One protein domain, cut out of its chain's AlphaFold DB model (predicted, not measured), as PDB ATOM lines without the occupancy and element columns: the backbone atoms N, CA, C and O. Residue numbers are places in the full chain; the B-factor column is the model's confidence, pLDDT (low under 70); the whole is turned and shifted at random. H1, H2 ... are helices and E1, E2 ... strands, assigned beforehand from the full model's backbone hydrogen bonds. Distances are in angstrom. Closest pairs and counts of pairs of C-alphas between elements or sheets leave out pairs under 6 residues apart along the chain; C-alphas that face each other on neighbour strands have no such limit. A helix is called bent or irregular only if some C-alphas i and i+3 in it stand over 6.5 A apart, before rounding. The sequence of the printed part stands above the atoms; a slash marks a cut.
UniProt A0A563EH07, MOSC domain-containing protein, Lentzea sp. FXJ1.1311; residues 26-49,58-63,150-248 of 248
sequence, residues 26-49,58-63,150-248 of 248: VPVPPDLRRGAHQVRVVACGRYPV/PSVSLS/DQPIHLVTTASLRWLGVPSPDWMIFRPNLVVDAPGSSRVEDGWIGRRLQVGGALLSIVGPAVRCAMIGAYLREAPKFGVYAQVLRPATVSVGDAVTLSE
ATOM      1  N   VAL A  26     -21.790  52.544  37.411       51.66
ATOM      2  CA  VAL A  26     -22.619  53.636  37.912       51.66
ATOM      3  C   VAL A  26     -22.110  53.929  39.322       51.66
ATOM      4  O   VAL A  26     -22.038  53.001  40.131       51.66
ATOM      5  N   PRO A  27     -21.689  55.168  39.629       45.41
ATOM      6  CA  PRO A  27     -21.318  55.535  40.988       45.41
ATOM      7  C   PRO A  27     -22.466  55.199  41.940       45.41
ATOM      8  O   PRO A  27     -23.624  55.443  41.602       45.41
ATOM      9  N   VAL A  28     -22.148  54.657  43.118       50.19
ATOM     10  CA  VAL A  28     -23.141  54.424  44.177       50.19
ATOM     11  C   VAL A  28     -23.933  55.720  44.395       50.19
ATOM     12  O   VAL A  28     -23.300  56.742  44.689       50.19
ATOM     13  N   PRO A  29     -25.271  55.711  44.246       47.19
ATOM     14  CA  PRO A  29     -26.089  56.895  44.472       47.19
ATOM     15  C   PRO A  29     -25.825  57.497  45.873       47.19
ATOM     16  O   PRO A  29     -25.685  56.739  46.841       47.19
ATOM     17  N   PRO A  30     -25.692  58.833  46.023       43.28
ATOM     18  CA  PRO A  30     -25.350  59.488  47.298       43.28
ATOM     19  C   PRO A  30     -26.315  59.177  48.457       43.28
ATOM     20  O   PRO A  30     -25.944  59.240  49.628       43.28
ATOM     21  N   ASP A  31     -27.544  58.816  48.118       45.47
ATOM     22  CA  ASP A  31     -28.675  58.448  48.965       45.47
ATOM     23  C   ASP A  31     -28.467  57.140  49.750       45.47
ATOM     24  O   ASP A  31     -28.997  57.011  50.854       45.47
ATOM     25  N   LEU A  32     -27.584  56.242  49.290       49.12
ATOM     26  CA  LEU A  32     -27.136  55.067  50.058       49.12
ATOM     27  C   LEU A  32     -26.139  55.414  51.179       49.12
ATOM     28  O   LEU A  32     -25.901  54.591  52.059       49.12
ATOM     29  N   ARG A  33     -25.562  56.626  51.174       48.59
ATOM     30  CA  ARG A  33     -24.622  57.097  52.211       48.59
ATOM     31  C   ARG A  33     -25.298  57.903  53.326       48.59
ATOM     32  O   ARG A  33     -24.646  58.198  54.323       48.59
ATOM     33  N   ARG A  34     -26.570  58.299  53.159       42.00
ATOM     34  CA  ARG A  34     -27.301  59.188  54.088       42.00
ATOM     35  C   ARG A  34     -28.801  58.873  54.178       42.00
ATOM     36  O   ARG A  34     -29.605  59.766  53.971       42.00
ATOM     37  N   GLY A  35     -29.198  57.632  54.458       40.81
ATOM     38  CA  GLY A  35     -30.514  57.298  55.044       40.81
ATOM     39  C   GLY A  35     -31.810  57.852  54.411       40.81
ATOM     40  O   GLY A  35     -32.842  57.786  55.069       40.81
ATOM     41  N   ALA A  36     -31.801  58.397  53.188       43.03
ATOM     42  CA  ALA A  36     -32.952  59.106  52.611       43.03
ATOM     43  C   ALA A  36     -33.898  58.183  51.822       43.03
ATOM     44  O   ALA A  36     -35.073  58.500  51.660       43.03
ATOM     45  N   HIS A  37     -33.422  57.004  51.413       51.38
ATOM     46  CA  HIS A  37     -34.260  55.894  50.967       51.38
ATOM     47  C   HIS A  37     -33.960  54.680  51.846       51.38
ATOM     48  O   HIS A  37     -32.833  54.185  51.869       51.38
ATOM     49  N   GLN A  38     -34.953  54.210  52.606       64.44
ATOM     50  CA  GLN A  38     -34.845  52.942  53.326       64.44
ATOM     51  C   GLN A  38     -34.866  51.801  52.308       64.44
ATOM     52  O   GLN A  38     -35.924  51.314  51.925       64.44
ATOM     53  N   VAL A  39     -33.676  51.400  51.872       88.38
ATOM     54  CA  VAL A  39     -33.431  50.177  51.110       88.38
ATOM     55  C   VAL A  39     -33.895  48.997  51.971       88.38
ATOM     56  O   VAL A  39     -33.532  48.902  53.147       88.38
ATOM     57  N   ARG A  40     -34.737  48.122  51.417       95.69
ATOM     58  CA  ARG A  40     -35.331  46.986  52.139       95.69
ATOM     59  C   ARG A  40     -35.264  45.709  51.322       95.69
ATOM     60  O   ARG A  40     -35.192  45.755  50.097       95.69
ATOM     61  N   VAL A  41     -35.318  44.570  51.995       97.44
ATOM     62  CA  VAL A  41     -35.547  43.281  51.336       97.44
ATOM     63  C   VAL A  41     -36.983  43.248  50.819       97.44
ATOM     64  O   VAL A  41     -37.913  43.514  51.576       97.44
ATOM     65  N   VAL A  42     -37.173  42.925  49.543       96.19
ATOM     66  CA  VAL A  42     -38.507  42.817  48.924       96.19
ATOM     67  C   VAL A  42     -38.879  41.392  48.544       96.19
ATOM     68  O   VAL A  42     -40.056  41.122  48.344       96.19
ATOM     69  N   ALA A  43     -37.901  40.488  48.460       96.44
ATOM     70  CA  ALA A  43     -38.146  39.068  48.252       96.44
ATOM     71  C   ALA A  43     -36.991  38.221  48.802       96.44
ATOM     72  O   ALA A  43     -35.827  38.647  48.753       96.44
ATOM     73  N   CYS A  44     -37.315  37.017  49.271       97.69
ATOM     74  CA  CYS A  44     -36.348  36.030  49.738       97.69
ATOM     75  C   CYS A  44     -36.530  34.723  48.957       97.69
ATOM     76  O   CYS A  44     -37.603  34.133  48.962       97.69
ATOM     77  N   GLY A  45     -35.467  34.251  48.307       97.12
ATOM     78  CA  GLY A  45     -35.479  33.027  47.510       97.12
ATOM     79  C   GLY A  45     -34.710  31.885  48.173       97.12
ATOM     80  O   GLY A  45     -33.562  32.055  48.607       97.12
ATOM     81  N   ARG A  46     -35.300  30.687  48.170       97.31
ATOM     82  CA  ARG A  46     -34.591  29.428  48.451       97.31
ATOM     83  C   ARG A  46     -34.743  28.476  47.272       97.31
ATOM     84  O   ARG A  46     -35.784  28.421  46.628       97.31
ATOM     85  N   TYR A  47     -33.693  27.725  46.964       96.94
ATOM     86  CA  TYR A  47     -33.666  26.805  45.830       96.94
ATOM     87  C   TYR A  47     -33.132  25.441  46.265       96.94
ATOM     88  O   TYR A  47     -31.944  25.175  46.061       96.94
ATOM     89  N   PRO A  48     -33.975  24.569  46.844       97.12
ATOM     90  CA  PRO A  48     -33.523  23.332  47.480       97.12
ATOM     91  C   PRO A  48     -32.698  22.429  46.563       97.12
ATOM     92  O   PRO A  48     -31.674  21.882  46.970       97.12
ATOM     93  N   VAL A  49     -33.098  22.330  45.291       97.31
ATOM     94  CA  VAL A  49     -32.398  21.525  44.288       97.31
ATOM     95  C   VAL A  49     -31.607  22.431  43.334       97.31
ATOM     96  O   VAL A  49     -32.104  23.419  42.773       97.31
ATOM     97  N   PRO A  58     -41.410  34.450  52.797       97.62
ATOM     98  CA  PRO A  58     -41.460  35.660  53.614       97.62
ATOM     99  C   PRO A  58     -40.156  35.889  54.394       97.62
ATOM    100  O   PRO A  58     -39.852  37.022  54.765       97.62
ATOM    101  N   SER A  59     -39.382  34.832  54.656       98.06
ATOM    102  CA  SER A  59     -38.089  34.904  55.332       98.06
ATOM    103  C   SER A  59     -37.201  33.696  55.028       98.06
ATOM    104  O   SER A  59     -37.673  32.628  54.639       98.06
ATOM    105  N   VAL A  60     -35.891  33.871  55.210       98.12
ATOM    106  CA  VAL A  60     -34.866  32.829  55.076       98.12
ATOM    107  C   VAL A  60     -33.874  32.899  56.232       98.12
ATOM    108  O   VAL A  60     -33.440  33.975  56.640       98.12
ATOM    109  N   SER A  61     -33.473  31.740  56.748       97.88
ATOM    110  CA  SER A  61     -32.434  31.638  57.776       97.88
ATOM    111  C   SER A  61     -31.061  31.521  57.126       97.88
ATOM    112  O   SER A  61     -30.815  30.581  56.365       97.88
ATOM    113  N   LEU A  62     -30.158  32.456  57.424       97.88
ATOM    114  CA  LEU A  62     -28.785  32.426  56.933       97.88
ATOM    115  C   LEU A  62     -27.867  31.717  57.927       97.88
ATOM    116  O   LEU A  62     -27.913  31.972  59.126       97.88
ATOM    117  N   SER A  63     -26.983  30.880  57.396       95.12
ATOM    118  CA  SER A  63     -25.821  30.294  58.062       95.12
ATOM    119  C   SER A  63     -24.536  30.799  57.398       95.12
ATOM    120  O   SER A  63     -24.589  31.474  56.371       95.12
ATOM    121  N   ASP A 150     -20.177  29.362  43.670       72.75
ATOM    122  CA  ASP A 150     -19.073  30.282  43.995       72.75
ATOM    123  C   ASP A 150     -19.207  30.812  45.430       72.75
ATOM    124  O   ASP A 150     -18.372  30.536  46.286       72.75
ATOM    125  N   GLN A 151     -20.313  31.503  45.723       86.94
ATOM    126  CA  GLN A 151     -20.538  32.174  47.005       86.94
ATOM    127  C   GLN A 151     -21.922  31.855  47.585       86.94
ATOM    128  O   GLN A 151     -22.850  31.556  46.824       86.94
ATOM    129  N   PRO A 152     -22.079  31.929  48.921       89.44
ATOM    130  CA  PRO A 152     -23.254  31.409  49.620       89.44
ATOM    131  C   PRO A 152     -24.537  32.222  49.411       89.44
ATOM    132  O   PRO A 152     -25.625  31.685  49.603       89.44
ATOM    133  N   ILE A 153     -24.438  33.502  49.038       96.88
ATOM    134  CA  ILE A 153     -25.594  34.374  48.800       96.88
ATOM    135  C   ILE A 153     -25.483  35.018  47.424       96.88
ATOM    136  O   ILE A 153     -24.473  35.641  47.103       96.88
ATOM    137  N   HIS A 154     -26.549  34.913  46.635       97.56
ATOM    138  CA  HIS A 154     -26.753  35.709  45.426       97.56
ATOM    139  C   HIS A 154     -27.778  36.816  45.705       97.56
ATOM    140  O   HIS A 154     -28.893  36.524  46.137       97.56
ATOM    141  N   LEU A 155     -27.414  38.071  45.451       97.00
ATOM    142  CA  LEU A 155     -28.256  39.244  45.670       97.00
ATOM    143  C   LEU A 155     -28.476  39.988  44.353       97.00
ATOM    144  O   LEU A 155     -27.533  40.190  43.590       97.00
ATOM    145  N   VAL A 156     -29.704  40.439  44.116       96.88
ATOM    146  CA  VAL A 156     -30.052  41.346  43.009       96.88
ATOM    147  C   VAL A 156     -30.861  42.523  43.541       96.88
ATOM    148  O   VAL A 156     -31.480  42.425  44.601       96.88
ATOM    149  N   THR A 157     -30.901  43.625  42.797       95.81
ATOM    150  CA  THR A 157     -31.775  44.757  43.139       95.81
ATOM    151  C   THR A 157     -32.988  44.879  42.224       95.81
ATOM    152  O   THR A 157     -32.960  44.465  41.060       95.81
ATOM    153  N   THR A 158     -34.059  45.510  42.715       94.69
ATOM    154  CA  THR A 158     -35.213  45.891  41.877       94.69
ATOM    155  C   THR A 158     -34.798  46.835  40.743       94.69
ATOM    156  O   THR A 158     -35.354  46.764  39.645       94.69
ATOM    157  N   ALA A 159     -33.771  47.664  40.957       93.50
ATOM    158  CA  ALA A 159     -33.162  48.508  39.934       93.50
ATOM    159  C   ALA A 159     -32.547  47.704  38.776       93.50
ATOM    160  O   ALA A 159     -32.812  48.018  37.612       93.50
ATOM    161  N   SER A 160     -31.795  46.642  39.082       95.00
ATOM    162  CA  SER A 160     -31.231  45.719  38.086       95.00
ATOM    163  C   SER A 160     -32.297  44.943  37.324       95.00
ATOM    164  O   SER A 160     -32.185  44.777  36.110       95.00
ATOM    165  N   LEU A 161     -33.352  44.494  38.009       94.31
ATOM    166  CA  LEU A 161     -34.471  43.801  37.366       94.31
ATOM    167  C   LEU A 161     -35.198  44.723  36.375       94.31
ATOM    168  O   LEU A 161     -35.429  44.336  35.230       94.31
ATOM    169  N   ARG A 162     -35.467  45.978  36.772       92.62
ATOM    170  CA  ARG A 162     -36.045  46.998  35.880       92.62
ATOM    171  C   ARG A 162     -35.109  47.367  34.729       92.62
ATOM    172  O   ARG A 162     -35.586  47.573  33.619       92.62
ATOM    173  N   TRP A 163     -33.799  47.437  34.969       92.50
ATOM    174  CA  TRP A 163     -32.797  47.659  33.919       92.50
ATOM    175  C   TRP A 163     -32.833  46.565  32.848       92.50
ATOM    176  O   TRP A 163     -32.770  46.871  31.660       92.50
ATOM    177  N   LEU A 164     -32.971  45.306  33.269       92.00
ATOM    178  CA  LEU A 164     -33.019  44.151  32.375       92.00
ATOM    179  C   LEU A 164     -34.402  43.943  31.731       92.00
ATOM    180  O   LEU A 164     -34.545  43.059  30.897       92.00
ATOM    181  N   GLY A 165     -35.418  44.729  32.102       89.81
ATOM    182  CA  GLY A 165     -36.780  44.581  31.581       89.81
ATOM    183  C   GLY A 165     -37.491  43.313  32.065       89.81
ATOM    184  O   GLY A 165     -38.368  42.802  31.377       89.81
ATOM    185  N   VAL A 166     -37.103  42.780  33.226       83.44
ATOM    186  CA  VAL A 166     -37.717  41.580  33.807       83.44
ATOM    187  C   VAL A 166     -39.052  41.976  34.449       83.44
ATOM    188  O   VAL A 166     -39.046  42.792  35.378       83.44
ATOM    189  N   PRO A 167     -40.196  41.432  33.999       72.31
ATOM    190  CA  PRO A 167     -41.470  41.678  34.660       72.31
ATOM    191  C   PRO A 167     -41.466  41.044  36.057       72.31
ATOM    192  O   PRO A 167     -40.980  39.932  36.247       72.31
ATOM    193  N   SER A 168     -42.015  41.733  37.056       60.66
ATOM    194  CA  SER A 168     -42.258  41.113  38.365       60.66
ATOM    195  C   SER A 168     -43.383  40.070  38.241       60.66
ATOM    196  O   SER A 168     -44.377  40.386  37.583       60.66
ATOM    197  N   PRO A 169     -43.294  38.867  38.850       56.59
ATOM    198  CA  PRO A 169     -42.239  38.358  39.734       56.59
ATOM    199  C   PRO A 169     -41.251  37.370  39.062       56.59
ATOM    200  O   PRO A 169     -40.829  36.398  39.684       56.59
ATOM    201  N   ASP A 170     -40.807  37.587  37.820       79.75
ATOM    202  CA  ASP A 170     -39.901  36.651  37.113       79.75
ATOM    203  C   ASP A 170     -38.427  36.733  37.573       79.75
ATOM    204  O   ASP A 170     -37.498  36.270  36.919       79.75
ATOM    205  N   TRP A 171     -38.168  37.307  38.749       88.25
ATOM    206  CA  TRP A 171     -36.823  37.397  39.322       88.25
ATOM    207  C   TRP A 171     -36.256  36.018  39.708       88.25
ATOM    208  O   TRP A 171     -35.036  35.819  39.719       88.25
ATOM    209  N   MET A 172     -37.130  35.041  39.976       91.06
ATOM    210  CA  MET A 172     -36.763  33.676  40.367       91.06
ATOM    211  C   MET A 172     -35.934  32.945  39.306       91.06
ATOM    212  O   MET A 172     -35.153  32.054  39.655       91.06
ATOM    213  N   ILE A 173     -36.025  33.344  38.029       90.69
ATOM    214  CA  ILE A 173     -35.190  32.782  36.957       90.69
ATOM    215  C   ILE A 173     -33.693  33.023  37.206       90.69
ATOM    216  O   ILE A 173     -32.857  32.171  36.898       90.69
ATOM    217  N   PHE A 174     -33.334  34.142  37.845       93.88
ATOM    218  CA  PHE A 174     -31.949  34.465  38.210       93.88
ATOM    219  C   PHE A 174     -31.504  33.781  39.498       93.88
ATOM    220  O   PHE A 174     -30.326  33.818  39.859       93.88
ATOM    221  N   ARG A 175     -32.428  33.135  40.200       94.88
ATOM    222  CA  ARG A 175     -32.192  32.444  41.456       94.88
ATOM    223  C   ARG A 175     -31.452  33.252  42.544       94.88
ATOM    224  O   ARG A 175     -30.430  32.760  43.055       94.88
ATOM    225  N   PRO A 176     -31.816  34.515  42.824       96.62
ATOM    226  CA  PRO A 176     -31.247  35.254  43.943       96.62
ATOM    227  C   PRO A 176     -31.816  34.760  45.267       96.62
ATOM    228  O   PRO A 176     -32.983  34.413  45.371       96.62
ATOM    229  N   ASN A 177     -30.984  34.746  46.299       97.75
ATOM    230  CA  ASN A 177     -31.455  34.503  47.654       97.75
ATOM    231  C   ASN A 177     -32.128  35.744  48.240       97.75
ATOM    232  O   ASN A 177     -33.050  35.604  49.032       97.75
ATOM    233  N   LEU A 178     -31.684  36.939  47.840       97.75
ATOM    234  CA  LEU A 178     -32.242  38.210  48.294       97.75
ATOM    235  C   LEU A 178     -32.494  39.134  47.101       97.75
ATOM    236  O   LEU A 178     -31.603  39.345  46.272       97.75
ATOM    237  N   VAL A 179     -33.687  39.722  47.054       97.06
ATOM    238  CA  VAL A 179     -33.994  40.871  46.199       97.06
ATOM    239  C   VAL A 179     -34.112  42.097  47.092       97.06
ATOM    240  O   VAL A 179     -34.897  42.111  48.041       97.06
ATOM    241  N   VAL A 180     -33.321  43.121  46.794       96.19
ATOM    242  CA  VAL A 180     -33.259  44.356  47.579       96.19
ATOM    243  C   VAL A 180     -33.842  45.514  46.776       96.19
ATOM    244  O   VAL A 180     -33.536  45.678  45.594       96.19
ATOM    245  N   ASP A 181     -34.689  46.323  47.403       93.88
ATOM    246  CA  ASP A 181     -35.239  47.501  46.748       93.88
ATOM    247  C   ASP A 181     -34.158  48.547  46.476       93.88
ATOM    248  O   ASP A 181     -33.372  48.880  47.359       93.88
ATOM    249  N   ALA A 182     -34.133  49.089  45.262       91.06
ATOM    250  CA  ALA A 182     -33.290  50.217  44.923       91.06
ATOM    251  C   ALA A 182     -33.930  51.105  43.838       91.06
ATOM    252  O   ALA A 182     -34.587  50.602  42.914       91.06
ATOM    253  N   PRO A 183     -33.710  52.432  43.899       87.75
ATOM    254  CA  PRO A 183     -34.246  53.366  42.917       87.75
ATOM    255  C   PRO A 183     -33.532  53.262  41.558       87.75
ATOM    256  O   PRO A 183     -32.410  52.772  41.445       87.75
ATOM    257  N   GLY A 184     -34.180  53.771  40.502       89.94
ATOM    258  CA  GLY A 184     -33.587  53.902  39.159       89.94
ATOM    259  C   GLY A 184     -33.412  52.575  38.413       89.94
ATOM    260  O   GLY A 184     -33.572  51.513  38.981       89.94
ATOM    261  N   SER A 185     -33.200  52.568  37.101       91.44
ATOM    262  CA  SER A 185     -33.097  51.338  36.284       91.44
ATOM    263  C   SER A 185     -31.645  51.073  35.886       91.44
ATOM    264  O   SER A 185     -31.261  51.205  34.725       91.44
ATOM    265  N   SER A 186     -30.808  50.735  36.868       91.31
ATOM    266  CA  SER A 186     -29.385  50.446  36.650       91.31
ATOM    267  C   SER A 186     -28.864  49.376  37.609       91.31
ATOM    268  O   SER A 186     -29.507  49.099  38.618       91.31
ATOM    269  N   ARG A 187     -27.688  48.808  37.313       92.19
ATOM    270  CA  ARG A 187     -27.013  47.821  38.172       92.19
ATOM    271  C   ARG A 187     -26.306  48.476  39.355       92.19
ATOM    272  O   ARG A 187     -25.083  48.599  39.375       92.19
ATOM    273  N   VAL A 188     -27.083  48.965  40.312       91.94
ATOM    274  CA  VAL A 188     -26.559  49.733  41.452       91.94
ATOM    275  C   VAL A 188     -25.730  48.879  42.416       91.94
ATOM    276  O   VAL A 188     -24.778  49.388  43.007       91.94
ATOM    277  N   GLU A 189     -26.041  47.585  42.540       94.50
ATOM    278  CA  GLU A 189     -25.322  46.655  43.414       94.50
ATOM    279  C   GLU A 189     -23.887  46.375  42.957       94.50
ATOM    280  O   GLU A 189     -23.053  46.017  43.787       94.50
ATOM    281  N   ASP A 190     -23.548  46.630  41.686       94.25
ATOM    282  CA  ASP A 190     -22.163  46.549  41.200       94.25
ATOM    283  C   ASP A 190     -21.241  47.475  42.024       94.25
ATOM    284  O   ASP A 190     -20.084  47.148  42.289       94.25
ATOM    285  N   GLY A 191     -21.758  48.626  42.475       91.75
ATOM    286  CA  GLY A 191     -21.030  49.582  43.312       91.75
ATOM    287  C   GLY A 191     -20.894  49.171  44.785       91.75
ATOM    288  O   GLY A 191     -20.231  49.870  45.556       91.75
ATOM    289  N   TRP A 192     -21.524  48.067  45.196       94.56
ATOM    290  CA  TRP A 192     -21.451  47.539  46.562       94.56
ATOM    291  C   TRP A 192     -20.317  46.528  46.737       94.56
ATOM    292  O   TRP A 192     -20.009  46.151  47.863       94.56
ATOM    293  N   ILE A 193     -19.676  46.090  45.651       95.81
ATOM    294  CA  ILE A 193     -18.557  45.143  45.699       95.81
ATOM    295  C   ILE A 193     -17.420  45.703  46.566       95.81
ATOM    296  O   ILE A 193     -17.023  46.860  46.428       95.81
ATOM    297  N   GLY A 194     -16.905  44.862  47.464       95.25
ATOM    298  CA  GLY A 194     -15.881  45.213  48.449       95.25
ATOM    299  C   GLY A 194     -16.429  45.824  49.740       95.25
ATOM    300  O   GLY A 194     -15.648  46.063  50.653       95.25
ATOM    301  N   ARG A 195     -17.743  46.056  49.837       95.62
ATOM    302  CA  ARG A 195     -18.400  46.644  51.013       95.62
ATOM    303  C   ARG A 195     -19.142  45.600  51.837       95.62
ATOM    304  O   ARG A 195     -19.326  44.447  51.426       95.62
ATOM    305  N   ARG A 196     -19.609  46.029  53.006       96.62
ATOM    306  CA  ARG A 196     -20.462  45.234  53.888       96.62
ATOM    307  C   ARG A 196     -21.905  45.712  53.820       96.62
ATOM    308  O   ARG A 196     -22.180  46.901  53.691       96.62
ATOM    309  N   LEU A 197     -22.824  44.762  53.905       95.50
ATOM    310  CA  LEU A 197     -24.257  45.003  53.874       95.50
ATOM    311  C   LEU A 197     -24.877  44.414  55.139       95.50
ATOM    312  O   LEU A 197     -24.834  43.200  55.343       95.50
ATOM    313  N   GLN A 198     -25.438  45.262  55.993       96.94
ATOM    314  CA  GLN A 198     -26.285  44.818  57.093       96.94
ATOM    315  C   GLN A 198     -27.701  44.636  56.542       96.94
ATOM    316  O   GLN A 198     -28.250  45.556  55.941       96.94
ATOM    317  N   VAL A 199     -28.282  43.454  56.735       96.69
ATOM    318  CA  VAL A 199     -29.628  43.096  56.267       96.69
ATOM    319  C   VAL A 199     -30.392  42.522  57.451       96.69
ATOM    320  O   VAL A 199     -30.124  41.396  57.871       96.69
ATOM    321  N   GLY A 200     -31.288  43.314  58.043       94.81
ATOM    322  CA  GLY A 200     -31.894  42.958  59.327       94.81
ATOM    323  C   GLY A 200     -30.806  42.673  60.371       94.81
ATOM    324  O   GLY A 200     -29.944  43.517  60.624       94.81
ATOM    325  N   GLY A 201     -30.799  41.464  60.941       95.38
ATOM    326  CA  GLY A 201     -29.748  41.001  61.859       95.38
ATOM    327  C   GLY A 201     -28.473  40.466  61.185       95.38
ATOM    328  O   GLY A 201     -27.439  40.347  61.849       95.38
ATOM    329  N   ALA A 202     -28.514  40.160  59.885       98.00
ATOM    330  CA  ALA A 202     -27.414  39.525  59.168       98.00
ATOM    331  C   ALA A 202     -26.372  40.545  58.693       98.00
ATOM    332  O   ALA A 202     -26.711  41.666  58.318       98.00
ATOM    333  N   LEU A 203     -25.104  40.132  58.643       97.88
ATOM    334  CA  LEU A 203     -24.024  40.924  58.048       97.88
ATOM    335  C   LEU A 203     -23.420  40.156  56.879       97.88
ATOM    336  O   LEU A 203     -22.947  39.030  57.055       97.88
ATOM    337  N   LEU A 204     -23.410  40.777  55.704       97.88
ATOM    338  CA  LEU A 204     -22.901  40.206  54.465       97.88
ATOM    339  C   LEU A 204     -21.678  40.987  53.973       97.88
ATOM    340  O   LEU A 204     -21.628  42.207  54.103       97.88
ATOM    341  N   SER A 205     -20.708  40.302  53.372       97.25
ATOM    342  CA  SER A 205     -19.622  40.931  52.608       97.25
ATOM    343  C   SER A 205     -19.861  40.702  51.124       97.25
ATOM    344  O   SER A 205     -19.967  39.551  50.706       97.25
ATOM    345  N   ILE A 206     -19.966  41.772  50.333       97.12
ATOM    346  CA  ILE A 206     -20.174  41.670  48.885       97.12
ATOM    347  C   ILE A 206     -18.817  41.463  48.212       97.12
ATOM    348  O   ILE A 206     -17.959  42.343  48.253       97.12
ATOM    349  N   VAL A 207     -18.618  40.310  47.579       95.81
ATOM    350  CA  VAL A 207     -17.280  39.874  47.137       95.81
ATOM    351  C   VAL A 207     -17.055  39.990  45.633       95.81
ATOM    352  O   VAL A 207     -15.911  40.045  45.192       95.81
ATOM    353  N   GLY A 208     -18.114  40.066  44.824       95.25
ATOM    354  CA  GLY A 208     -17.949  40.191  43.378       95.25
ATOM    355  C   GLY A 208     -19.240  40.057  42.575       95.25
ATOM    356  O   GLY A 208     -20.309  39.823  43.142       95.25
ATOM    357  N   PRO A 209     -19.153  40.203  41.243       96.12
ATOM    358  CA  PRO A 209     -20.301  40.056  40.359       96.12
ATOM    359  C   PRO A 209     -20.713  38.585  40.236       96.12
ATOM    360  O   PRO A 209     -19.861  37.707  40.089       96.12
ATOM    361  N   ALA A 210     -22.017  38.313  40.200       95.06
ATOM    362  CA  ALA A 210     -22.509  36.955  40.006       95.06
ATOM    363  C   ALA A 210     -22.467  36.558  38.523       95.06
ATOM    364  O   ALA A 210     -23.248  37.045  37.701       95.06
ATOM    365  N   VAL A 211     -21.542  35.659  38.169       93.06
ATOM    366  CA  VAL A 211     -21.416  35.106  36.811       93.06
ATOM    367  C   VAL A 211     -22.584  34.168  36.526       93.06
ATOM    368  O   VAL A 211     -22.865  33.240  37.284       93.06
ATOM    369  N   ARG A 212     -23.275  34.400  35.411       93.31
ATOM    370  CA  ARG A 212     -24.470  33.646  35.037       93.31
ATOM    371  C   ARG A 212     -24.133  32.540  34.045       93.31
ATOM    372  O   ARG A 212     -23.177  32.623  33.280       93.31
ATOM    373  N   CYS A 213     -24.934  31.481  34.064       89.31
ATOM    374  CA  CYS A 213     -24.801  30.348  33.152       89.31
ATOM    375  C   CYS A 213     -26.101  30.109  32.376       89.31
ATOM    376  O   CYS A 213     -27.099  30.789  32.595       89.31
ATOM    377  N   ALA A 214     -26.105  29.095  31.507       90.19
ATOM    378  CA  ALA A 214     -27.237  28.744  30.643       90.19
ATOM    379  C   ALA A 214     -28.578  28.523  31.368       90.19
ATOM    380  O   ALA A 214     -29.614  28.526  30.717       90.19
ATOM    381  N   MET A 215     -28.579  28.362  32.695       91.50
ATOM    382  CA  MET A 215     -29.799  28.189  33.491       91.50
ATOM    383  C   MET A 215     -30.694  29.433  33.541       91.50
ATOM    384  O   MET A 215     -31.862  29.293  33.872       91.50
ATOM    385  N   ILE A 216     -30.188  30.624  33.191       90.56
ATOM    386  CA  ILE A 216     -31.029  31.834  33.085       90.56
ATOM    387  C   ILE A 216     -31.626  32.033  31.679       90.56
ATOM    388  O   ILE A 216     -32.203  33.077  31.388       90.56
ATOM    389  N   GLY A 217     -31.480  31.037  30.797       89.12
ATOM    390  CA  GLY A 217     -32.144  30.994  29.497       89.12
ATOM    391  C   GLY A 217     -31.806  32.182  28.599       89.12
ATOM    392  O   GLY A 217     -30.632  32.492  28.374       89.12
ATOM    393  N   ALA A 218     -32.850  32.825  28.069       88.06
ATOM    394  CA  ALA A 218     -32.731  33.924  27.115       88.06
ATOM    395  C   ALA A 218     -31.888  35.085  27.656       88.06
ATOM    396  O   ALA A 218     -31.075  35.598  26.895       88.06
ATOM    397  N   TYR A 219     -31.996  35.394  28.955       90.50
ATOM    398  CA  TYR A 219     -31.311  36.514  29.609       90.50
ATOM    399  C   TYR A 219     -29.785  36.389  29.670       90.50
ATOM    400  O   TYR A 219     -29.100  37.341  30.048       90.50
ATOM    401  N   LEU A 220     -29.213  35.219  29.354       90.69
ATOM    402  CA  LEU A 220     -27.769  35.013  29.480       90.69
ATOM    403  C   LEU A 220     -26.956  35.939  28.567       90.69
ATOM    404  O   LEU A 220     -25.852  36.333  28.940       90.69
ATOM    405  N   ARG A 221     -27.469  36.269  27.376       90.25
ATOM    406  CA  ARG A 221     -26.735  37.121  26.430       90.25
ATOM    407  C   ARG A 221     -26.658  38.562  26.916       90.25
ATOM    408  O   ARG A 221     -25.624  39.202  26.758       90.25
ATOM    409  N   GLU A 222     -27.741  39.052  27.500       90.12
ATOM    410  CA  GLU A 222     -27.899  40.430  27.950       90.12
ATOM    411  C   GLU A 222     -27.278  40.630  29.340       90.12
ATOM    412  O   GLU A 222     -26.727  41.692  29.635       90.12
ATOM    413  N   ALA A 223     -27.307  39.590  30.180       91.62
ATOM    414  CA  ALA A 223     -26.862  39.642  31.566       91.62
ATOM    415  C   ALA A 223     -25.932  38.460  31.944       91.62
ATOM    416  O   ALA A 223     -26.231  37.689  32.860       91.62
ATOM    417  N   PRO A 224     -24.754  38.319  31.295       92.06
ATOM    418  CA  PRO A 224     -23.782  37.263  31.617       92.06
ATOM    419  C   PRO A 224     -23.174  37.420  33.020       92.06
ATOM    420  O   PRO A 224     -22.623  36.474  33.582       92.06
ATOM    421  N   LYS A 225     -23.287  38.622  33.594       94.75
ATOM    422  CA  LYS A 225     -23.083  38.921  35.010       94.75
ATOM    423  C   LYS A 225     -24.313  39.687  35.487       94.75
ATOM    424  O   LYS A 225     -24.642  40.713  34.891       94.75
ATOM    425  N   PHE A 226     -24.999  39.174  36.500       95.75
ATOM    426  CA  PHE A 226     -26.249  39.758  36.981       95.75
ATOM    427  C   PHE A 226     -26.416  39.507  38.469       95.75
ATOM    428  O   PHE A 226     -26.401  38.348  38.882       95.75
ATOM    429  N   GLY A 227     -26.576  40.586  39.232       96.56
ATOM    430  CA  GLY A 227     -26.482  40.556  40.682       96.56
ATOM    431  C   GLY A 227     -25.045  40.452  41.186       96.56
ATOM    432  O   GLY A 227     -24.074  40.379  40.422       96.56
ATOM    433  N   VAL A 228     -24.922  40.404  42.505       97.38
ATOM    434  CA  VAL A 228     -23.661  40.250  43.224       97.38
ATOM    435  C   VAL A 228     -23.686  39.016  44.108       97.38
ATOM    436  O   VAL A 228     -24.734  38.558  44.568       97.38
ATOM    437  N   TYR A 229     -22.504  38.476  44.340       97.44
ATOM    438  CA  TYR A 229     -22.277  37.423  45.304       97.44
ATOM    439  C   TYR A 229     -21.829  37.995  46.644       97.44
ATOM    440  O   TYR A 229     -21.067  38.967  46.697       97.44
ATOM    441  N   ALA A 230     -22.270  37.359  47.726       97.00
ATOM    442  CA  ALA A 230     -21.919  37.753  49.077       97.00
ATOM    443  C   ALA A 230     -21.593  36.560  49.981       97.00
ATOM    444  O   ALA A 230     -22.160  35.475  49.838       97.00
ATOM    445  N   GLN A 231     -20.698  36.798  50.938       96.81
ATOM    446  CA  GLN A 231     -20.400  35.905  52.056       96.81
ATOM    447  C   GLN A 231     -21.193  36.314  53.291       96.81
ATOM    448  O   GLN A 231     -21.409  37.503  53.526       96.81
ATOM    449  N   VAL A 232     -21.585  35.339  54.109       97.19
ATOM    450  CA  VAL A 232     -22.254  35.597  55.388       97.19
ATOM    451  C   VAL A 232     -21.192  35.770  56.473       97.19
ATOM    452  O   VAL A 232     -20.542  34.806  56.865       97.19
ATOM    453  N   LEU A 233     -21.024  36.998  56.968       96.88
ATOM    454  CA  LEU A 233     -20.139  37.308  58.099       96.88
ATOM    455  C   LEU A 233     -20.844  37.107  59.445       96.88
ATOM    456  O   LEU A 233     -20.213  36.722  60.427       96.88
ATOM    457  N   ARG A 234     -22.152  37.384  59.497       97.88
ATOM    458  CA  ARG A 234     -22.997  37.149  60.672       97.88
ATOM    459  C   ARG A 234     -24.303  36.471  60.254       97.88
ATOM    460  O   ARG A 234     -25.103  37.119  59.575       97.88
ATOM    461  N   PRO A 235     -24.514  35.203  60.645       98.25
ATOM    462  CA  PRO A 235     -25.779  34.491  60.476       98.25
ATOM    463  C   PRO A 235     -26.943  35.193  61.184       98.25
ATOM    464  O   PRO A 235     -26.779  35.681  62.301       98.25
ATOM    465  N   ALA A 236     -28.108  35.216  60.542       98.12
ATOM    466  CA  ALA A 236     -29.383  35.633  61.119       98.12
ATOM    467  C   ALA A 236     -30.533  35.201  60.197       98.12
ATOM    468  O   ALA A 236     -30.311  34.847  59.037       98.12
ATOM    469  N   THR A 237     -31.764  35.281  60.691       98.50
ATOM    470  CA  THR A 237     -32.947  35.262  59.826       98.50
ATOM    471  C   THR A 237     -33.090  36.611  59.131       98.50
ATOM    472  O   THR A 237     -32.957  37.652  59.772       98.50
ATOM    473  N   VAL A 238     -33.359  36.575  57.827       98.38
ATOM    474  CA  VAL A 238     -33.674  37.738  56.993       98.38
ATOM    475  C   VAL A 238     -35.104  37.600  56.492       98.38
ATOM    476  O   VAL A 238     -35.462  36.562  55.935       98.38
ATOM    477  N   SER A 239     -35.911  38.638  56.672       98.50
ATOM    478  CA  SER A 239     -37.320  38.677  56.274       98.50
ATOM    479  C   SER A 239     -37.580  39.761  55.235       98.50
ATOM    480  O   SER A 239     -36.888  40.778  55.181       98.50
ATOM    481  N   VAL A 240     -38.614  39.568  54.420       97.81
ATOM    482  CA  VAL A 240     -39.150  40.636  53.572       97.81
ATOM    483  C   VAL A 240     -39.536  41.823  54.458       97.81
ATOM    484  O   VAL A 240     -40.165  41.666  55.503       97.81
ATOM    485  N   GLY A 241     -39.133  43.023  54.045       96.88
ATOM    486  CA  GLY A 241     -39.291  44.260  54.802       96.88
ATOM    487  C   GLY A 241     -38.085  44.635  55.665       96.88
ATOM    488  O   GLY A 241     -38.007  45.798  56.077       96.88
ATOM    489  N   ASP A 242     -37.127  43.728  55.894       97.38
ATOM    490  CA  ASP A 242     -35.921  44.040  56.666       97.38
ATOM    491  C   ASP A 242     -35.142  45.193  56.037       97.38
ATOM    492  O   ASP A 242     -34.965  45.270  54.818       97.38
ATOM    493  N   ALA A 243     -34.668  46.099  56.892       95.56
ATOM    494  CA  ALA A 243     -33.842  47.218  56.472       95.56
ATOM    495  C   ALA A 243     -32.471  46.730  55.994       95.56
ATOM    496  O   ALA A 243     -31.872  45.823  56.578       95.56
ATOM    497  N   VAL A 244     -31.971  47.385  54.953       95.50
ATOM    498  CA  VAL A 244     -30.667  47.127  54.355       95.50
ATOM    499  C   VAL A 244     -29.820  48.390  54.457       95.50
ATOM    500  O   VAL A 244     -30.225  49.457  53.995       95.50
ATOM    501  N   THR A 245     -28.632  48.284  55.048       92.88
ATOM    502  CA  THR A 245     -27.678  49.395  55.133       92.88
ATOM    503  C   THR A 245     -26.302  48.975  54.637       92.88
ATOM    504  O   THR A 245     -25.825  47.872  54.901       92.88
ATOM    505  N   LEU A 246     -25.668  49.869  53.881       89.69
ATOM    506  CA  LEU A 246     -24.337  49.671  53.322       89.69
ATOM    507  C   LEU A 246     -23.307  50.341  54.236       89.69
ATOM    508  O   LEU A 246     -23.440  51.522  54.559       89.69
ATOM    509  N   SER A 247     -22.273  49.608  54.627       83.62
ATOM    510  CA  SER A 247     -21.132  50.115  55.392       83.62
ATOM    511  C   SER A 247     -19.822  49.856  54.652       83.62
ATOM    512  O   SER A 247     -19.778  49.077  53.695       83.62
ATOM    513  N   GLU A 248     -18.772  50.588  55.035       73.31
ATOM    514  CA  GLU A 248     -17.420  50.375  54.497       73.31
ATOM    515  C   GLU A 248     -16.842  49.012  54.901       73.31
ATOM    516  O   GLU A 248     -17.100  48.536  56.035       73.31
TER     517      GLU A 248
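What this domain is: This is residues 26 to 49, 58 to 63 and 150 to 248 of the 248 residues of the protein "MOSC domain-containing protein" of Lentzea sp. FXJ1.1311 (UniProt A0A563EH07). A strongly twisted sheet of seven strands curls like part of a barrel, and its edge strands E1 and E9 come near each other at one end, at Val 41 and Val 244. The small two-strand sheet E2 E8 packs over part of it with strands crossed, the short helices H2 and H4 sit on one face of the large sheet, and H5 lies beyond the far end of the long strand pair E6 and E7. The printed part has 129 residues with five named helices and nine named strands, in the order H1 E1 E2 E3 H2 H3 E4 H4 E5 E6 H5 E7 E8 E9; the class is mixed, helices and strands. The large sheet runs E1 E4 E3 E7 E6 E5 E9 and is mixed, while E2 and E8 are antiparallel. The whole is compact, with a radius of gyration of the C-alphas of 13.5 A and spans of 36 by 33 by 25 A.

Where its parts are: In the large sheet, E1 is residues 41 to 46, 14.2 A long; E4 is 178 to 180; E3 is 153 to 157, 13.3 A; E7 is 225 to 234, 25.7 A; E6 is 202 to 211, 23.6 A; E5 is 196 to 199; and E9 is 244 to 247. E6 bends by 70 degrees at residue 208. The small sheet holds E2, residues 59 to 63, 13.4 A long, and E8, 237 to 239. The helices are H1, residues 30 to 33; H2, 158 to 163; H3, 170 to 174; H4, 188 to 192; and H5, 214 to 220. H5 is irregular, with C-alphas 215 and 218 9.1 A apart. C-alpha 30, where H1 begins, is at (-25.350, 59.488, 47.298); C-alpha 225, where E7 begins, is at (-23.083, 38.921, 35.010); C-alpha 247, where E9 ends, is at (-21.132, 50.115, 55.392).

How they stand to each other: E7 and E6 are antiparallel at 153 degrees, with N 207 and O 229 2.9 A apart, within hydrogen-bond range. E5 and E6 form a hairpin, with N 204 and O 197 at 2.8 A. E9 is antiparallel to E5, with N 198 and O 245 at 2.9 A. E3 is antiparallel to E7, with N 228 and O 155 at 2.8 A. E4 is parallel to E3 at 27 degrees, with N 180 and O 156 at 2.9 A, and E1 is antiparallel to E4, with N 42 and O 179 at 2.8 A. E3, H2, H3 and E4 make a strand-helix-strand unit, two parallel neighbour strands with helices between, and its crossover is right-handed. E2 and E8 are antiparallel, with N 60 and O 238 at 2.8 A. The two sheets form a sandwich, two sheets face to face, their facing parts 7.8 A centre to centre and their strands at 68 degrees. H2 and H4 are on the same face of the large sheet, at heights of 7.4 A and 6.3 A. The closest C-alphas of H4 and E6 are those of Trp 192 and Ile 206, 6.4 A apart. H1 only grazes the sheet with residues 32 to 33, and H3 with residues 171 to 174. H5 is not on the sheet; it only just touches H3, with 3 pairs of C-alphas within 8 A, the closest being Ile 173 and Ile 216 at 5.8 A. In H2 every O i to N i+4 pair is within hydrogen-bond range; the figures are 0 of 1 in H3, 0 of 1 in H4 and 0 of 3 in H5, where 2 of 2, 2 of 2 and 3 of 4 O i to N i+3 pairs are, and H1 is too short for an i+4 pair.

The domain as a whole: The C-alphas farthest apart are those of Arg 34 and Val 49, 39.2 A. Residues 50 to 57 are not printed, with 19.2 A from C-alpha 49 to C-alpha 58, and residues 64 to 149 are not printed, with 15.6 A from C-alpha 63 to C-alpha 150. Of the links that are printed whole, none is long. The mean pLDDT of the printed part is 88.6; residues 26 to 38 and 168 to 169 are under 70.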